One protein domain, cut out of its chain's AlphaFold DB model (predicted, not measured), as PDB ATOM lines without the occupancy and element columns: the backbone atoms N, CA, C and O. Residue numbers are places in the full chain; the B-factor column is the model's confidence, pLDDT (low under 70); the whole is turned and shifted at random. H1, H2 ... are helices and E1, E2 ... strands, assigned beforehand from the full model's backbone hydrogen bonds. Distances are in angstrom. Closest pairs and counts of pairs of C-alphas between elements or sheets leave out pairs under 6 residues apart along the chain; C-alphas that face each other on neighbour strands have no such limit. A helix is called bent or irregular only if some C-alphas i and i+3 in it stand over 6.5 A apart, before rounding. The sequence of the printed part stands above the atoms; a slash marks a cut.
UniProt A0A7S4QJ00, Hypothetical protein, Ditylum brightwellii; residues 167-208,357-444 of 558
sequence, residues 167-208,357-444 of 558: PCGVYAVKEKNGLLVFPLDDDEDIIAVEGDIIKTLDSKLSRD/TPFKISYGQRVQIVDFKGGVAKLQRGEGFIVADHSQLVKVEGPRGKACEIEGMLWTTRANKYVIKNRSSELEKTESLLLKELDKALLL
ATOM      1  N   PRO A 167     -51.578  39.286 -31.654       92.31
ATOM      2  CA  PRO A 167     -51.546  37.910 -31.164       92.31
ATOM      3  C   PRO A 167     -52.954  37.355 -30.897       92.31
ATOM      4  O   PRO A 167     -53.139  36.136 -30.934       92.31
ATOM      5  N   CYS A 168     -53.961  38.216 -30.700       95.50
ATOM      6  CA  CYS A 168     -55.342  37.785 -30.518       95.50
ATOM      7  C   CYS A 168     -55.979  37.302 -31.836       95.50
ATOM      8  O   CYS A 168     -55.738  37.849 -32.917       95.50
ATOM      9  N   GLY A 169     -56.799  36.253 -31.765       96.25
ATOM     10  CA  GLY A 169     -57.516  35.726 -32.926       96.25
ATOM     11  C   GLY A 169     -57.956  34.275 -32.786       96.25
ATOM     12  O   GLY A 169     -57.864  33.671 -31.716       96.25
ATOM     13  N   VAL A 170     -58.452  33.706 -33.883       97.19
ATOM     14  CA  VAL A 170     -58.781  32.278 -33.958       97.19
ATOM     15  C   VAL A 170     -57.585  31.522 -34.513       97.19
ATOM     16  O   VAL A 170     -57.089  31.825 -35.600       97.19
ATOM     17  N   TYR A 171     -57.169  30.485 -33.798       97.88
ATOM     18  CA  TYR A 171     -56.090  29.596 -34.200       97.88
ATOM     19  C   TYR A 171     -56.617  28.182 -34.394       97.88
ATOM     20  O   TYR A 171     -57.478  27.724 -33.647       97.88
ATOM     21  N   ALA A 172     -56.100  27.480 -35.396       98.00
ATOM     22  CA  ALA A 172     -56.332  26.057 -35.586       98.00
ATOM     23  C   ALA A 172     -55.157  25.252 -35.020       98.00
ATOM     24  O   ALA A 172     -53.990  25.599 -35.234       98.00
ATOM     25  N   VAL A 173     -55.465  24.155 -34.327       98.31
ATOM     26  CA  VAL A 173     -54.453  23.225 -33.813       98.31
ATOM     27  C   VAL A 173     -53.871  22.402 -34.960       98.31
ATOM     28  O   VAL A 173     -54.574  21.622 -35.600       98.31
ATOM     29  N   LYS A 174     -52.572  22.555 -35.217       97.75
ATOM     30  CA  LYS A 174     -51.822  21.812 -36.239       97.75
ATOM     31  C   LYS A 174     -51.121  20.565 -35.683       97.75
ATOM     32  O   LYS A 174     -50.750  19.679 -36.451       97.75
ATOM     33  N   GLU A 175     -50.964  20.458 -34.368       97.88
ATOM     34  CA  GLU A 175     -50.380  19.276 -33.728       97.88
ATOM     35  C   GLU A 175     -51.291  18.049 -33.908       97.88
ATOM     36  O   GLU A 175     -52.449  18.059 -33.484       97.88
ATOM     37  N   LYS A 176     -50.782  16.974 -34.529       97.00
ATOM     38  CA  LYS A 176     -51.577  15.759 -34.819       97.00
ATOM     39  C   LYS A 176     -52.077  15.086 -33.546       97.00
ATOM     40  O   LYS A 176     -53.179  14.546 -33.515       97.00
ATOM     41  N   ASN A 177     -51.265  15.149 -32.495       97.44
ATOM     42  CA  ASN A 177     -51.596  14.583 -31.198       97.44
ATOM     43  C   ASN A 177     -52.555  15.461 -30.394       97.44
ATOM     44  O   ASN A 177     -52.931  15.039 -29.306       97.44
ATOM     45  N   GLY A 178     -52.975  16.622 -30.903       97.38
ATOM     46  CA  GLY A 178     -53.737  17.607 -30.147       97.38
ATOM     47  C   GLY A 178     -52.888  18.355 -29.117       97.38
ATOM     48  O   GLY A 178     -51.699  18.093 -28.962       97.38
ATOM     49  N   LEU A 179     -53.513  19.289 -28.407       97.81
ATOM     50  CA  LEU A 179     -52.879  20.114 -27.377       97.81
ATOM     51  C   LEU A 179     -53.665  20.019 -26.067       97.81
ATOM     52  O   LEU A 179     -54.880  19.816 -26.086       97.81
ATOM     53  N   LEU A 180     -52.979  20.134 -24.931       97.56
ATOM     54  CA  LEU A 180     -53.611  20.107 -23.612       97.56
ATOM     55  C   LEU A 180     -53.904  21.536 -23.142       97.56
ATOM     56  O   LEU A 180     -53.045  22.411 -23.244       97.56
ATOM     57  N   VAL A 181     -55.110  21.750 -22.625       97.25
ATOM     58  CA  VAL A 181     -55.545  22.999 -22.001       97.25
ATOM     59  C   VAL A 181     -55.439  22.853 -20.499       97.25
ATOM     60  O   VAL A 181     -56.002  21.923 -19.919       97.25
ATOM     61  N   PHE A 182     -54.752  23.800 -19.878       96.06
ATOM     62  CA  PHE A 182     -54.656  23.951 -18.437       96.06
ATOM     63  C   PHE A 182     -55.633  25.051 -18.009       96.06
ATOM     64  O   PHE A 182     -55.365  26.218 -18.301       96.06
ATOM     65  N   PRO A 183     -56.781  24.714 -17.403       94.81
ATOM     66  CA  PRO A 183     -57.743  25.714 -16.959       94.81
ATOM     67  C   PRO A 183     -57.131  26.641 -15.906       94.81
ATOM     68  O   PRO A 183     -56.239  26.243 -15.161       94.81
ATOM     69  N   LEU A 184     -57.613  27.882 -15.884       90.31
ATOM     70  CA  LEU A 184     -57.304  28.848 -14.837       90.31
ATOM     71  C   LEU A 184     -58.146  28.531 -13.602       90.31
ATOM     72  O   LEU A 184     -59.355  28.338 -13.724       90.31
ATOM     73  N   ASP A 185     -57.505  28.503 -12.438       85.38
ATOM     74  CA  ASP A 185     -58.210  28.598 -11.164       85.38
ATOM     75  C   ASP A 185     -58.567  30.077 -10.936       85.38
ATOM     76  O   ASP A 185     -57.753  30.962 -11.206       85.38
ATOM     77  N   ASP A 186     -59.798  30.347 -10.493       74.00
ATOM     78  CA  ASP A 186     -60.429  31.679 -10.515       74.00
ATOM     79  C   ASP A 186     -59.732  32.753  -9.637       74.00
ATOM     80  O   ASP A 186     -60.096  33.926  -9.717       74.00
ATOM     81  N   ASP A 187     -58.702  32.396  -8.856       62.00
ATOM     82  CA  ASP A 187     -58.158  33.233  -7.771       62.00
ATOM     83  C   ASP A 187     -56.683  33.666  -7.924       62.00
ATOM     84  O   ASP A 187     -56.180  34.412  -7.082       62.00
ATOM     85  N   GLU A 188     -55.959  33.249  -8.968       61.84
ATOM     86  CA  GLU A 188     -54.524  33.567  -9.099       61.84
ATOM     87  C   GLU A 188     -54.258  34.739 -10.060       61.84
ATOM     88  O   GLU A 188     -54.694  34.754 -11.218       61.84
ATOM     89  N   ASP A 189     -53.481  35.721  -9.588       61.59
ATOM     90  CA  ASP A 189     -52.980  36.843 -10.383       61.59
ATOM     91  C   ASP A 189     -52.146  36.318 -11.563       61.59
ATOM     92  O   ASP A 189     -50.946  36.048 -11.467       61.59
ATOM     93  N   ILE A 190     -52.802  36.218 -12.721       61.72
ATOM     94  CA  ILE A 190     -52.318  35.614 -13.976       61.72
ATOM     95  C   ILE A 190     -50.922  36.114 -14.408       61.72
ATOM     96  O   ILE A 190     -50.198  35.453 -15.150       61.72
ATOM     97  N   ILE A 191     -50.517  37.288 -13.937       61.19
ATOM     98  CA  ILE A 191     -49.269  37.947 -14.320       61.19
ATOM     99  C   ILE A 191     -48.062  37.347 -13.581       61.19
ATOM    100  O   ILE A 191     -46.970  37.302 -14.143       61.19
ATOM    101  N   ALA A 192     -48.242  36.827 -12.361       60.81
ATOM    102  CA  ALA A 192     -47.194  36.067 -11.673       60.81
ATOM    103  C   ALA A 192     -46.990  34.691 -12.330       60.81
ATOM    104  O   ALA A 192     -45.864  34.208 -12.481       60.81
ATOM    105  N   VAL A 193     -48.092  34.111 -12.809       60.09
ATOM    106  CA  VAL A 193     -48.143  32.767 -13.376       60.09
ATOM    107  C   VAL A 193     -47.358  32.660 -14.689       60.09
ATOM    108  O   VAL A 193     -46.707  31.647 -14.895       60.09
ATOM    109  N   GLU A 194     -47.299  33.683 -15.550       60.72
ATOM    110  CA  GLU A 194     -46.453  33.615 -16.762       60.72
ATOM    111  C   GLU A 194     -44.962  33.477 -16.430       60.72
ATOM    112  O   GLU A 194     -44.262  32.648 -17.015       60.72
ATOM    113  N   GLY A 195     -44.476  34.256 -15.458       62.47
ATOM    114  CA  GLY A 195     -43.081  34.194 -15.028       62.47
ATOM    115  C   GLY A 195     -42.726  32.835 -14.429       62.47
ATOM    116  O   GLY A 195     -41.633  32.325 -14.672       62.47
ATOM    117  N   ASP A 196     -43.648  32.232 -13.685       65.50
ATOM    118  CA  ASP A 196     -43.401  30.966 -13.002       65.50
ATOM    119  C   ASP A 196     -43.726  29.739 -13.863       65.50
ATOM    120  O   ASP A 196     -43.029  28.732 -13.741       65.50
ATOM    121  N   ILE A 197     -44.674  29.814 -14.803       65.00
ATOM    122  CA  ILE A 197     -44.908  28.776 -15.819       65.00
ATOM    123  C   ILE A 197     -43.702  28.677 -16.742       65.00
ATOM    124  O   ILE A 197     -43.222  27.565 -16.952       65.00
ATOM    125  N   ILE A 198     -43.175  29.800 -17.246       61.88
ATOM    126  CA  ILE A 198     -41.991  29.782 -18.119       61.88
ATOM    127  C   ILE A 198     -40.802  29.180 -17.363       61.88
ATOM    128  O   ILE A 198     -40.202  28.219 -17.839       61.88
ATOM    129  N   LYS A 199     -40.532  29.626 -16.127       70.81
ATOM    130  CA  LYS A 199     -39.473  29.028 -15.289       70.81
ATOM    131  C   LYS A 199     -39.713  27.545 -14.995       70.81
ATOM    132  O   LYS A 199     -38.767  26.758 -14.968       70.81
ATOM    133  N   THR A 200     -40.958  27.143 -14.742       67.62
ATOM    134  CA  THR A 200     -41.299  25.750 -14.425       67.62
ATOM    135  C   THR A 200     -41.138  24.858 -15.649       67.62
ATOM    136  O   THR A 200     -40.570  23.771 -15.519       67.62
ATOM    137  N   LEU A 201     -41.581  25.313 -16.823       61.16
ATOM    138  CA  LEU A 201     -41.399  24.626 -18.100       61.16
ATOM    139  C   LEU A 201     -39.918  24.518 -18.450       61.16
ATOM    140  O   LEU A 201     -39.463  23.405 -18.704       61.16
ATOM    141  N   ASP A 202     -39.150  25.602 -18.334       62.22
ATOM    142  CA  ASP A 202     -37.696  25.587 -18.532       62.22
ATOM    143  C   ASP A 202     -37.016  24.591 -17.580       62.22
ATOM    144  O   ASP A 202     -36.164  23.800 -17.991       62.22
ATOM    145  N   SER A 203     -37.441  24.539 -16.312       68.19
ATOM    146  CA  SER A 203     -36.888  23.596 -15.332       68.19
ATOM    147  C   SER A 203     -37.270  22.130 -15.586       68.19
ATOM    148  O   SER A 203     -36.542  21.233 -15.152       68.19
ATOM    149  N   LYS A 204     -38.412  21.863 -16.235       63.53
ATOM    150  CA  LYS A 204     -38.856  20.508 -16.605       63.53
ATOM    151  C   LYS A 204     -38.179  20.051 -17.897       63.53
ATOM    152  O   LYS A 204     -37.589  18.978 -17.907       63.53
ATOM    153  N   LEU A 205     -38.142  20.912 -18.915       56.56
ATOM    154  CA  LEU A 205     -37.403  20.684 -20.162       56.56
ATOM    155  C   LEU A 205     -35.908  20.449 -19.905       56.56
ATOM    156  O   LEU A 205     -35.320  19.542 -20.492       56.56
ATOM    157  N   SER A 206     -35.298  21.202 -18.981       62.22
ATOM    158  CA  SER A 206     -33.899  20.985 -18.590       62.22
ATOM    159  C   SER A 206     -33.685  19.639 -17.884       62.22
ATOM    160  O   SER A 206     -32.664  18.994 -18.110       62.22
ATOM    161  N   ARG A 207     -34.641  19.179 -17.064       65.06
ATOM    162  CA  ARG A 207     -34.557  17.874 -16.380       65.06
ATOM    163  C   ARG A 207     -34.727  16.696 -17.342       65.06
ATOM    164  O   ARG A 207     -34.006  15.707 -17.219       65.06
ATOM    165  N   ASP A 208     -35.609  16.819 -18.328       54.00
ATOM    166  CA  ASP A 208     -35.814  15.778 -19.342       54.00
ATOM    167  C   ASP A 208     -34.618  15.684 -20.311       54.00
ATOM    168  O   ASP A 208     -34.212  14.587 -20.718       54.00
ATOM    169  N   THR A 357     -60.789  20.251 -14.706       93.50
ATOM    170  CA  THR A 357     -59.675  19.347 -15.029       93.50
ATOM    171  C   THR A 357     -59.083  19.711 -16.391       93.50
ATOM    172  O   THR A 357     -59.855  20.068 -17.287       93.50
ATOM    173  N   PRO A 358     -57.759  19.566 -16.598       96.19
ATOM    174  CA  PRO A 358     -57.153  19.741 -17.912       96.19
ATOM    175  C   PRO A 358     -57.861  18.914 -18.987       96.19
ATOM    176  O   PRO A 358     -58.189  17.746 -18.762       96.19
ATOM    177  N   PHE A 359     -58.092  19.508 -20.158       96.25
ATOM    178  CA  PHE A 359     -58.779  18.847 -21.269       96.25
ATOM    179  C   PHE A 359     -57.993  18.978 -22.572       96.25
ATOM    180  O   PHE A 359     -57.136  19.842 -22.726       96.25
ATOM    181  N   LYS A 360     -58.254  18.070 -23.514       97.50
ATOM    182  CA  LYS A 360     -57.490  17.949 -24.755       97.50
ATOM    183  C   LYS A 360     -58.249  18.554 -25.933       97.50
ATOM    184  O   LYS A 360     -59.423  18.256 -26.135       97.50
ATOM    185  N   ILE A 361     -57.550  19.343 -26.740       97.69
ATOM    186  CA  ILE A 361     -58.028  19.923 -27.996       97.69
ATOM    187  C   ILE A 361     -57.437  19.129 -29.154       97.69
ATOM    188  O   ILE A 361     -56.240  18.840 -29.169       97.69
ATOM    189  N   SER A 362     -58.274  18.747 -30.112       98.31
ATOM    190  CA  SER A 362     -57.872  17.865 -31.214       98.31
ATOM    191  C   SER A 362     -57.281  18.635 -32.399       98.31
ATOM    192  O   SER A 362     -57.515  19.831 -32.559       98.31
ATOM    193  N   TYR A 363     -56.537  17.936 -33.260       98.00
ATOM    194  CA  TYR A 363     -56.057  18.478 -34.534       98.00
ATOM    195  C   TYR A 363     -57.204  19.084 -35.361       98.00
ATOM    196  O   TYR A 363     -58.288  18.507 -35.458       98.00
ATOM    197  N   GLY A 364     -56.963  20.249 -35.959       96.75
ATOM    198  CA  GLY A 364     -57.924  21.000 -36.767       96.75
ATOM    199  C   GLY A 364     -58.969  21.777 -35.963       96.75
ATOM    200  O   GLY A 364     -59.647  22.636 -36.530       96.75
ATOM    201  N   GLN A 365     -59.092  21.535 -34.653       98.25
ATOM    202  CA  GLN A 365     -60.016  22.283 -33.808       98.25
ATOM    203  C   GLN A 365     -59.570  23.745 -33.703       98.25
ATOM    204  O   GLN A 365     -58.379  24.053 -33.608       98.25
ATOM    205  N   ARG A 366     -60.553  24.648 -33.747       97.75
ATOM    206  CA  ARG A 366     -60.344  26.093 -33.672       97.75
ATOM    207  C   ARG A 366     -60.499  26.579 -32.238       97.75
ATOM    208  O   ARG A 366     -61.452  26.203 -31.561       97.75
ATOM    209  N   VAL A 367     -59.586  27.437 -31.808       97.62
ATOM    210  CA  VAL A 367     -59.554  28.038 -30.472       97.62
ATOM    211  C   VAL A 367     -59.422  29.547 -30.584       97.62
ATOM    212  O   VAL A 367     -58.724  30.042 -31.466       97.62
ATOM    213  N   GLN A 368     -60.096  30.286 -29.704       97.38
ATOM    214  CA  GLN A 368     -59.909  31.732 -29.590       97.38
ATOM    215  C   GLN A 368     -58.816  32.021 -28.572       97.38
ATOM    216  O   GLN A 368     -58.952  31.681 -27.395       97.38
ATOM    217  N   ILE A 369     -57.746  32.638 -29.055       97.44
ATOM    218  CA  ILE A 369     -56.577  33.015 -28.273       97.44
ATOM    219  C   ILE A 369     -56.596  34.529 -28.091       97.44
ATOM    220  O   ILE A 369     -56.796  35.283 -29.043       97.44
ATOM    221  N   VAL A 370     -56.407  34.954 -26.848       96.62
ATOM    222  CA  VAL A 370     -56.334  36.356 -26.425       96.62
ATOM    223  C   VAL A 370     -54.919  36.889 -26.582       96.62
ATOM    224  O   VAL A 370     -54.733  38.007 -27.053       96.62
ATOM    225  N   ASP A 371     -53.930  36.080 -26.210       96.06
ATOM    226  CA  ASP A 371     -52.514  36.400 -26.347       96.06
ATOM    227  C   ASP A 371     -51.688  35.125 -26.537       96.06
ATOM    228  O   ASP A 371     -52.079  34.045 -26.077       96.06
ATOM    229  N   PHE A 372     -50.552  35.256 -27.215       95.50
ATOM    230  CA  PHE A 372     -49.620  34.166 -27.457       95.50
ATOM    231  C   PHE A 372     -48.183  34.640 -27.281       95.50
ATOM    232  O   PHE A 372     -47.639  35.350 -28.131       95.50
ATOM    233  N   LYS A 373     -47.552  34.223 -26.183       93.25
ATOM    234  CA  LYS A 373     -46.208  34.674 -25.824       93.25
ATOM    235  C   LYS A 373     -45.403  33.548 -25.196       93.25
ATOM    236  O   LYS A 373     -45.885  32.834 -24.326       93.25
ATOM    237  N   GLY A 374     -44.160  33.381 -25.651       92.31
ATOM    238  CA  GLY A 374     -43.223  32.420 -25.058       92.31
ATOM    239  C   GLY A 374     -43.705  30.967 -25.097       92.31
ATOM    240  O   GLY A 374     -43.443  30.219 -24.166       92.31
ATOM    241  N   GLY A 375     -44.453  30.583 -26.137       95.62
ATOM    242  CA  GLY A 375     -45.017  29.236 -26.259       95.62
ATOM    243  C   GLY A 375     -46.236  28.969 -25.366       95.62
ATOM    244  O   GLY A 375     -46.657  27.822 -25.235       95.62
ATOM    245  N   VAL A 376     -46.818  30.001 -24.748       96.12
ATOM    246  CA  VAL A 376     -48.054  29.899 -23.963       96.12
ATOM    247  C   VAL A 376     -49.143  30.734 -24.632       96.12
ATOM    248  O   VAL A 376     -48.989  31.935 -24.849       96.12
ATOM    249  N   ALA A 377     -50.249  30.084 -24.980       96.88
ATOM    250  CA  ALA A 377     -51.451  30.709 -25.512       96.88
ATOM    251  C   ALA A 377     -52.502  30.849 -24.425       96.88
ATOM    252  O   ALA A 377     -52.914  29.852 -23.832       96.88
ATOM    253  N   LYS A 378     -52.996  32.065 -24.217       96.00
ATOM    254  CA  LYS A 378     -54.124  32.331 -23.329       96.00
ATOM    255  C   LYS A 378     -55.437  32.209 -24.091       96.00
ATOM    256  O   LYS A 378     -55.628  32.892 -25.097       96.00
ATOM    257  N   LEU A 379     -56.350  31.374 -23.609       96.44
ATOM    258  CA  LEU A 379     -57.687  31.239 -24.184       96.44
ATOM    259  C   LEU A 379     -58.612  32.370 -23.722       96.44
ATOM    260  O   LEU A 379     -58.443  32.922 -22.632       96.44
ATOM    261  N   GLN A 380     -59.604  32.705 -24.551       95.62
ATOM    262  CA  GLN A 380     -60.603  33.716 -24.182       95.62
ATOM    263  C   GLN A 380     -61.421  33.307 -22.958       95.62
ATOM    264  O   GLN A 380     -61.568  32.114 -22.675       95.62
ATOM    265  N   ARG A 381     -62.012  34.298 -22.279       91.88
ATOM    266  CA  ARG A 381     -62.947  34.107 -21.152       91.88
ATOM    267  C   ARG A 381     -62.376  33.295 -19.986       91.88
ATOM    268  O   ARG A 381     -63.124  32.674 -19.240       91.88
ATOM    269  N   GLY A 382     -61.052  33.273 -19.846       90.44
ATOM    270  CA  GLY A 382     -60.398  32.528 -18.773       90.44
ATOM    271  C   GLY A 382     -60.538  31.010 -18.901       90.44
ATOM    272  O   GLY A 382     -60.392  30.307 -17.909       90.44
ATOM    273  N   GLU A 383     -60.784  30.469 -20.101       93.62
ATOM    274  CA  GLU A 383     -60.888  29.010 -20.281       93.62
ATOM    275  C   GLU A 383     -59.560  28.263 -20.044       93.62
ATOM    276  O   GLU A 383     -59.543  27.034 -19.972       93.62
ATOM    277  N   GLY A 384     -58.452  28.995 -19.894       95.44
ATOM    278  CA  GLY A 384     -57.156  28.465 -19.492       95.44
ATOM    279  C   GLY A 384     -56.020  28.849 -20.429       95.44
ATOM    280  O   GLY A 384     -56.094  29.837 -21.167       95.44
ATOM    281  N   PHE A 385     -54.968  28.035 -20.407       96.62
ATOM    282  CA  PHE A 385     -53.783  28.175 -21.244       96.62
ATOM    283  C   PHE A 385     -53.485  26.914 -22.032       96.62
ATOM    284  O   PHE A 385     -53.751  25.800 -21.584       96.62
ATOM    285  N   ILE A 386     -52.852  27.094 -23.183       97.31
ATOM    286  CA  ILE A 386     -52.273  26.017 -23.976       97.31
ATOM    287  C   ILE A 386     -50.774  26.266 -24.068       97.31
ATOM    288  O   ILE A 386     -50.354  27.358 -24.436       97.31
ATOM    289  N   VAL A 387     -49.970  25.248 -23.777       96.94
ATOM    290  CA  VAL A 387     -48.532  25.282 -24.068       96.94
ATOM    291  C   VAL A 387     -48.340  24.727 -25.474       96.94
ATOM    292  O   VAL A 387     -48.669  23.567 -25.728       96.94
ATOM    293  N   ALA A 388     -47.885  25.568 -26.395       97.12
ATOM    294  CA  ALA A 388     -47.715  25.224 -27.797       97.12
ATOM    295  C   ALA A 388     -46.657  26.104 -28.460       97.12
ATOM    296  O   ALA A 388     -46.583  27.300 -28.201       97.12
ATOM    297  N   ASP A 389     -45.901  25.533 -29.390       96.38
ATOM    298  CA  ASP A 389     -44.993  26.292 -30.244       96.38
ATOM    299  C   ASP A 389     -45.754  27.042 -31.350       96.38
ATOM    300  O   ASP A 389     -46.837  26.638 -31.786       96.38
ATOM    301  N   HIS A 390     -45.126  28.077 -31.925       94.25
ATOM    302  CA  HIS A 390     -45.640  28.797 -33.105       94.25
ATOM    303  C   HIS A 390     -45.923  27.885 -34.316       94.25
ATOM    304  O   HIS A 390     -46.625  28.279 -35.242       94.25
ATOM    305  N   SER A 391     -45.366  26.669 -34.342       96.31
ATOM    306  CA  SER A 391     -45.602  25.686 -35.405       96.31
ATOM    307  C   SER A 391     -46.840  24.809 -35.173       96.31
ATOM    308  O   SER A 391     -47.345  24.210 -36.128       96.31
ATOM    309  N   GLN A 392     -47.326  24.741 -33.929       97.50
ATOM    310  CA  GLN A 392     -48.423  23.877 -33.487       97.50
ATOM    311  C   GLN A 392     -49.780  24.585 -33.510       97.50
ATOM    312  O   GLN A 392     -50.815  23.919 -33.564       97.50
ATOM    313  N   LEU A 393     -49.783  25.918 -33.512       97.69
ATOM    314  CA  LEU A 393     -50.967  26.759 -33.657       97.69
ATOM    315  C   LEU A 393     -50.822  27.629 -34.904       97.69
ATOM    316  O   LEU A 393     -49.813  28.303 -35.087       97.69
ATOM    317  N   VAL A 394     -51.840  27.630 -35.762       96.75
ATOM    318  CA  VAL A 394     -51.865  28.459 -36.975       96.75
ATOM    319  C   VAL A 394     -53.002  29.456 -36.855       96.75
ATOM    320  O   VAL A 394     -54.150  29.039 -36.717       96.75
ATOM    321  N   LYS A 395     -52.704  30.759 -36.914       96.69
ATOM    322  CA  LYS A 395     -53.741  31.796 -36.941       96.69
ATOM    323  C   LYS A 395     -54.535  31.656 -38.239       96.69
ATOM    324  O   LYS A 395     -53.957  31.717 -39.321       96.69
ATOM    325  N   VAL A 396     -55.837  31.417 -38.122       96.25
ATOM    326  CA  VAL A 396     -56.736  31.205 -39.267       96.25
ATOM    327  C   VAL A 396     -57.688  32.374 -39.482       96.25
ATOM    328  O   VAL A 396     -58.054  32.637 -40.620       96.25
ATOM    329  N   GLU A 397     -58.088  33.071 -38.416       95.12
ATOM    330  CA  GLU A 397     -59.007  34.215 -38.488       95.12
ATOM    331  C   GLU A 397     -58.641  35.257 -37.413       95.12
ATOM    332  O   GLU A 397     -57.925  34.961 -36.446       95.12
ATOM    333  N   GLY A 398     -59.150  36.482 -37.565       93.50
ATOM    334  CA  GLY A 398     -59.147  37.493 -36.504       93.50
ATOM    335  C   GLY A 398     -60.038  37.100 -35.310       93.50
ATOM    336  O   GLY A 398     -60.620  36.011 -35.289       93.50
ATOM    337  N   PRO A 399     -60.149  37.944 -34.275       95.75
ATOM    338  CA  PRO A 399     -61.017  37.669 -33.131       95.75
ATOM    339  C   PRO A 399     -62.495  37.599 -33.565       95.75
ATOM    340  O   PRO A 399     -63.019  38.524 -34.170       95.75
ATOM    341  N   ARG A 400     -63.207  36.515 -33.220       93.12
ATOM    342  CA  ARG A 400     -64.632  36.309 -33.576       93.12
ATOM    343  C   ARG A 400     -65.635  37.134 -32.759       93.12
ATOM    344  O   ARG A 400     -66.840  36.947 -32.897       93.12
ATOM    345  N   GLY A 401     -65.173  38.024 -31.889       92.44
ATOM    346  CA  GLY A 401     -66.065  38.878 -31.117       92.44
ATOM    347  C   GLY A 401     -65.331  39.938 -30.313       92.44
ATOM    348  O   GLY A 401     -64.191  39.730 -29.893       92.44
ATOM    349  N   LYS A 402     -66.044  41.036 -30.035       91.81
ATOM    350  CA  LYS A 402     -65.528  42.203 -29.304       91.81
ATOM    351  C   LYS A 402     -64.953  41.844 -27.934       91.81
ATOM    352  O   LYS A 402     -63.985  42.445 -27.505       91.81
ATOM    353  N   ALA A 403     -65.503  40.833 -27.257       91.62
ATOM    354  CA  ALA A 403     -64.971  40.381 -25.971       91.62
ATOM    355  C   ALA A 403     -63.524  39.867 -26.083       91.62
ATOM    356  O   ALA A 403     -62.669  40.304 -25.326       91.62
ATOM    357  N   CYS A 404     -63.229  39.001 -27.063       93.88
ATOM    358  CA  CYS A 404     -61.876  38.479 -27.299       93.88
ATOM    359  C   CYS A 404     -60.896  39.597 -27.677       93.88
ATOM    360  O   CYS A 404     -59.731  39.580 -27.284       93.88
ATOM    361  N   GLU A 405     -61.376  40.555 -28.464       93.00
ATOM    362  CA  GLU A 405     -60.608  41.715 -28.897       93.00
ATOM    363  C   GLU A 405     -60.263  42.628 -27.714       93.00
ATOM    364  O   GLU A 405     -59.091  42.926 -27.486       93.00
ATOM    365  N   ILE A 406     -61.260  42.993 -26.901       94.25
ATOM    366  CA  ILE A 406     -61.088  43.792 -25.684       94.25
ATOM    367  C   ILE A 406     -60.186  43.066 -24.683       94.25
ATOM    368  O   ILE A 406     -59.282  43.687 -24.133       94.25
ATOM    369  N   GLU A 407     -60.372  41.759 -24.470       93.38
ATOM    370  CA  GLU A 407     -59.489  40.951 -23.619       93.38
ATOM    371  C   GLU A 407     -58.035  41.005 -24.116       93.38
ATOM    372  O   GLU A 407     -57.123  41.199 -23.308       93.38
ATOM    373  N   GLY A 408     -57.815  40.899 -25.432       92.12
ATOM    374  CA  GLY A 408     -56.482  40.963 -26.043       92.12
ATOM    375  C   GLY A 408     -55.837  42.335 -25.884       92.12
ATOM    376  O   GLY A 408     -54.665  42.445 -25.505       92.12
ATOM    377  N   MET A 409     -56.617  43.398 -26.090       91.31
ATOM    378  CA  MET A 409     -56.168  44.772 -25.867       91.31
ATOM    379  C   MET A 409     -55.842  45.026 -24.392       91.31
ATOM    380  O   MET A 409     -54.778  45.566 -24.083       91.31
ATOM    381  N   LEU A 410     -56.711  44.609 -23.468       93.00
ATOM    382  CA  LEU A 410     -56.494  44.744 -22.026       93.00
ATOM    383  C   LEU A 410     -55.241  43.999 -21.573       93.00
ATOM    384  O   LEU A 410     -54.464  44.528 -20.778       93.00
ATOM    385  N   TRP A 411     -55.026  42.792 -22.091       90.00
ATOM    386  CA  TRP A 411     -53.839  42.003 -21.790       90.00
ATOM    387  C   TRP A 411     -52.560  42.693 -22.269       90.00
ATOM    388  O   TRP A 411     -51.645  42.920 -21.475       90.00
ATOM    389  N   THR A 412     -52.546  43.143 -23.525       87.44
ATOM    390  CA  THR A 412     -51.434  43.910 -24.108       87.44
ATOM    391  C   THR A 412     -51.155  45.185 -23.305       87.44
ATOM    392  O   THR A 412     -50.008  45.506 -22.998       87.44
ATOM    393  N   THR A 413     -52.209  45.893 -22.893       89.62
ATOM    394  CA  THR A 413     -52.108  47.137 -22.114       89.62
ATOM    395  C   THR A 413     -51.530  46.876 -20.726       89.62
ATOM    396  O   THR A 413     -50.654  47.613 -20.270       89.62
ATOM    397  N   ARG A 414     -51.962  45.798 -20.061       90.25
ATOM    398  CA  ARG A 414     -51.391  45.368 -18.780       90.25
ATOM    399  C   ARG A 414     -49.914  45.033 -18.936       90.25
ATOM    400  O   ARG A 414     -49.118  45.578 -18.181       90.25
ATOM    401  N   ALA A 415     -49.534  44.229 -19.928       86.31
ATOM    402  CA  ALA A 415     -48.132  43.897 -20.185       86.31
ATOM    403  C   ALA A 415     -47.276  45.158 -20.406       86.31
ATOM    404  O   ALA A 415     -46.232  45.320 -19.769       86.31
ATOM    405  N   ASN A 416     -47.760  46.098 -21.221       86.81
ATOM    406  CA  ASN A 416     -47.087  47.375 -21.463       86.81
ATOM    407  C   ASN A 416     -46.945  48.211 -20.184       86.81
ATOM    408  O   ASN A 416     -45.887  48.795 -19.953       86.81
ATOM    409  N   LYS A 417     -47.958  48.217 -19.308       92.38
ATOM    410  CA  LYS A 417     -47.886  48.888 -18.001       92.38
ATOM    411  C   LYS A 417     -46.718  48.370 -17.157       92.38
ATOM    412  O   LYS A 417     -46.026  49.179 -16.544       92.38
ATOM    413  N   TYR A 418     -46.459  47.058 -17.135       89.50
ATOM    414  CA  TYR A 418     -45.299  46.506 -16.415       89.50
ATOM    415  C   TYR A 418     -43.973  46.929 -17.042       89.50
ATOM    416  O   TYR A 418     -43.059  47.314 -16.316       89.50
ATOM    417  N   VAL A 419     -43.870  46.908 -18.374       87.62
ATOM    418  CA  VAL A 419     -42.657  47.343 -19.088       87.62
ATOM    419  C   VAL A 419     -42.348  48.811 -18.788       87.62
ATOM    420  O   VAL A 419     -41.217  49.142 -18.433       87.62
ATOM    421  N   ILE A 420     -43.357  49.681 -18.864       93.38
ATOM    422  CA  ILE A 420     -43.215  51.111 -18.564       93.38
ATOM    423  C   ILE A 420     -42.836  51.317 -17.096       93.38
ATOM    424  O   ILE A 420     -41.915  52.076 -16.811       93.38
ATOM    425  N   LYS A 421     -43.481  50.606 -16.164       95.06
ATOM    426  CA  LYS A 421     -43.160  50.693 -14.732       95.06
ATOM    427  C   LYS A 421     -41.715  50.279 -14.440       95.06
ATOM    428  O   LYS A 421     -41.031  50.958 -13.677       95.06
ATOM    429  N   ASN A 422     -41.235  49.201 -15.059       92.12
ATOM    430  CA  ASN A 422     -39.846  48.763 -14.908       92.12
ATOM    431  C   ASN A 422     -38.871  49.813 -15.448       92.12
ATOM    432  O   ASN A 422     -37.925  50.174 -14.753       92.12
ATOM    433  N   ARG A 423     -39.144  50.358 -16.638       93.38
ATOM    434  CA  ARG A 423     -38.321  51.417 -17.234       93.38
ATOM    435  C   ARG A 423     -38.321  52.693 -16.388       93.38
ATOM    436  O   ARG A 423     -37.273  53.309 -16.235       93.38
ATOM    437  N   SER A 424     -39.458  53.057 -15.796       96.69
ATOM    438  CA  SER A 424     -39.551  54.170 -14.840       96.69
ATOM    439  C   SER A 424     -38.624  53.946 -13.643       96.69
ATOM    440  O   SER A 424     -37.825  54.815 -13.316       96.69
ATOM    441  N   SER A 425     -38.642  52.748 -13.051       97.19
ATOM    442  CA  SER A 425     -37.761  52.413 -11.924       97.19
ATOM    443  C   SER A 425     -36.270  52.416 -12.300       97.19
ATOM    444  O   SER A 425     -35.417  52.732 -11.473       97.19
ATOM    445  N   GLU A 426     -35.921  52.055 -13.535       95.50
ATOM    446  CA  GLU A 426     -34.543  52.157 -14.036       95.50
ATOM    447  C   GLU A 426     -34.094  53.615 -14.215       95.50
ATOM    448  O   GLU A 426     -32.956  53.955 -13.876       95.50
ATOM    449  N   LEU A 427     -34.990  54.480 -14.694       96.69
ATOM    450  CA  LEU A 427     -34.730  55.913 -14.816       96.69
ATOM    451  C   LEU A 427     -34.542  56.565 -13.442       96.69
ATOM    452  O   LEU A 427     -33.543  57.251 -13.256       96.69
ATOM    453  N   GLU A 428     -35.392  56.256 -12.461       98.12
ATOM    454  CA  GLU A 428     -35.254  56.744 -11.074       98.12
ATOM    455  C   GLU A 428     -33.904  56.344 -10.445       98.12
ATOM    456  O   GLU A 428     -33.265  57.120  -9.732       98.12
ATOM    457  N   LYS A 429     -33.412  55.129 -10.730       98.00
ATOM    458  CA  LYS A 429     -32.074  54.698 -10.279       98.00
ATOM    459  C   LYS A 429     -30.967  55.510 -10.940       98.00
ATOM    460  O   LYS A 429     -30.000  55.868 -10.270       98.00
ATOM    461  N   THR A 430     -31.097  55.767 -12.237       97.81
ATOM    462  CA  THR A 430     -30.122  56.546 -13.008       97.81
ATOM    463  C   THR A 430     -30.087  57.990 -12.520       97.81
ATOM    464  O   THR A 430     -29.012  58.520 -12.262       97.81
ATOM    465  N   GLU A 431     -31.254  58.587 -12.288       98.19
ATOM    466  CA  GLU A 431     -31.401  59.911 -11.687       98.19
ATOM    467  C   GLU A 431     -30.728  59.977 -10.310       98.19
ATOM    468  O   GLU A 431     -29.887  60.842 -10.073       98.19
ATOM    469  N   SER A 432     -30.996  59.007  -9.427       98.31
ATOM    470  CA  SER A 432     -30.349  58.947  -8.109       98.31
ATOM    471  C   SER A 432     -28.820  58.824  -8.192       98.31
ATOM    472  O   SER A 432     -28.114  59.351  -7.329       98.31
ATOM    473  N   LEU A 433     -28.287  58.122  -9.197       98.19
ATOM    474  CA  LEU A 433     -26.843  58.017  -9.417       98.19
ATOM    475  C   LEU A 433     -26.250  59.337  -9.915       98.19
ATOM    476  O   LEU A 433     -25.249  59.778  -9.356       98.19
ATOM    477  N   LEU A 434     -26.889  59.981 -10.894       98.19
ATOM    478  CA  LEU A 434     -26.449  61.268 -11.433       98.19
ATOM    479  C   LEU A 434     -26.474  62.367 -10.368       98.19
ATOM    480  O   LEU A 434     -25.521  63.132 -10.274       98.19
ATOM    481  N   LEU A 435     -27.501  62.404  -9.514       98.00
ATOM    482  CA  LEU A 435     -27.557  63.340  -8.386       98.00
ATOM    483  C   LEU A 435     -26.391  63.125  -7.411       98.00
ATOM    484  O   LEU A 435     -25.729  64.079  -7.016       98.00
ATOM    485  N   LYS A 436     -26.059  61.870  -7.086       98.12
ATOM    486  CA  LYS A 436     -24.896  61.558  -6.234       98.12
ATOM    487  C   LYS A 436     -23.567  61.921  -6.889       98.12
ATOM    488  O   LYS A 436     -22.614  62.251  -6.186       98.12
ATOM    489  N   GLU A 437     -23.451  61.773  -8.204       97.31
ATOM    490  CA  GLU A 437     -22.257  62.185  -8.946       97.31
ATOM    491  C   GLU A 437     -22.130  63.705  -9.001       97.31
ATOM    492  O   GLU A 437     -21.034  64.218  -8.784       97.31
ATOM    493  N   LEU A 438     -23.245  64.413  -9.188       96.00
ATOM    494  CA  LEU A 438     -23.302  65.866  -9.115       96.00
ATOM    495  C   LEU A 438     -22.878  66.364  -7.729       96.00
ATOM    496  O   LEU A 438     -21.991  67.206  -7.643       96.00
ATOM    497  N   ASP A 439     -23.414  65.793  -6.648       96.12
ATOM    498  CA  ASP A 439     -23.019  66.152  -5.278       96.12
ATOM    499  C   ASP A 439     -21.518  65.934  -5.037       96.12
ATOM    500  O   ASP A 439     -20.843  66.767  -4.432       96.12
ATOM    501  N   LYS A 440     -20.954  64.831  -5.549       95.06
ATOM    502  CA  LYS A 440     -19.505  64.578  -5.478       95.06
ATOM    503  C   LYS A 440     -18.706  65.607  -6.271       95.06
ATOM    504  O   LYS A 440     -17.667  66.042  -5.785       95.06
ATOM    505  N   ALA A 441     -19.166  65.971  -7.465       92.44
ATOM    506  CA  ALA A 441     -18.514  66.978  -8.293       92.44
ATOM    507  C   ALA A 441     -18.533  68.352  -7.608       92.44
ATOM    508  O   ALA A 441     -17.511  69.026  -7.575       92.44
ATOM    509  N   LEU A 442     -19.649  68.721  -6.977       90.44
ATOM    510  CA  LEU A 442     -19.776  69.967  -6.217       90.44
ATOM    511  C   LEU A 442     -18.913  69.989  -4.943       90.44
ATOM    512  O   LEU A 442     -18.489  71.057  -4.502       90.44
ATOM    513  N   LEU A 443     -18.628  68.829  -4.340       93.69
ATOM    514  CA  LEU A 443     -17.715  68.720  -3.195       93.69
ATOM    515  C   LEU A 443     -16.235  68.847  -3.583       93.69
ATOM    516  O   LEU A 443     -15.421  69.223  -2.736       93.69
ATOM    517  N   LEU A 444     -15.878  68.556  -4.837       92.25
ATOM    518  CA  LEU A 444     -14.546  68.814  -5.383       92.25
ATOM    519  C   LEU A 444     -14.408  70.323  -5.642       92.25
ATOM    520  O   LEU A 444     -14.507  70.795  -6.767       92.25
TER     521      LEU A 444
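AT A GLANCE: This is residues 167 to 208 and 357 to 444 of the 558 residues of the protein "Hypothetical protein" of Ditylum brightwellii (UniProt A0A7S4QJ00). A small sheet of seven short strands is folded back on itself and curled like part of a barrel, and one very long helix, H2, starts beside E4 and runs far out from this body as an arm. A shorter helix, H1, grazes the sheet too, and its last residues, 202 to 208, stick out in another direction. The 130 printed residues hold two named helices and seven named strands, along the chain E1 E2 H1 E3 E4 E5 E6 E7 H2; the sheet's order is E3 E2 E6 E5 E4 E1 E7, antiparallel throughout, and the class is mixed, helices and strands. The whole is loose, with a radius of gyration of the C-alphas of 20.3 A, and elongated, spanning 72 by 41 by 30 A.

IN THESE COORDINATES: Across the sheet stand E3, residues 359 to 361; E2, 179 to 182; E6, 385 to 387; E5, 376 to 379; E4, 366 to 373, 18.3 A long; E1, 169 to 173, 12.9 A, beginning at C-alpha 169 (-57.516, 35.726, -32.926); and E7, 393 to 397, 12.0 A. H1, residues 190 to 208, is 26.4 A long. H2, residues 402 to 443, is 60.6 A long and ends at C-alpha 443 (-17.715, 68.720, -3.195).

HOW THE PARTS SIT: The strongly twisted sheet is a folded sheet, bent back into two leaves: E3, E2, E6 and E5 face E1 and E7, with E4 as the hinge. E4 bends by 80 degrees at residue 370; its residues 366 to 369 pair with E1, N 367 and O 171 being 2.8 A apart, and its residues 369 to 373 with E5, N 370 and O 378 being 2.8 A apart. E4, E5 and E6 form a meander, each strand the antiparallel neighbour of the one before, in two hairpins; N 386 and O 377 are 2.8 A apart. The edge strands are E3, with N 181 and O 359 at 2.8 A, and E7, with N 172 and O 394 at 2.8 A. N 182 and O 385 of E2 and E6 are 2.8 A apart. H2 is on the sheet but only grazes it, with residues 403 to 412; the closest C-alphas of E4 and H2, Val 370 and Gly 408, are 4.6 A apart. H1 only grazes the sheet, with residues 194 to 201. H1 and H2 are only just apart, at 8.4 A. Every O i to N i+4 pair is within hydrogen-bond range in H2, and 14 of 15 in H1.

THE WHOLE: The C-alphas of Gly 364 and Leu 444, the two farthest apart, are 71.8 A apart. Residues 202 to 208 and 419 to 444 stand free; the body without them spans 36 by 31 by 23 A. Residues 209 to 356 are not printed, and C-alphas 208 and 357 are 24.5 A apart across the cut. Of the links that are printed whole, none is long. The mean pLDDT of the printed part is 89.4; residues 187 to 198 and 200 to 208 are under 70.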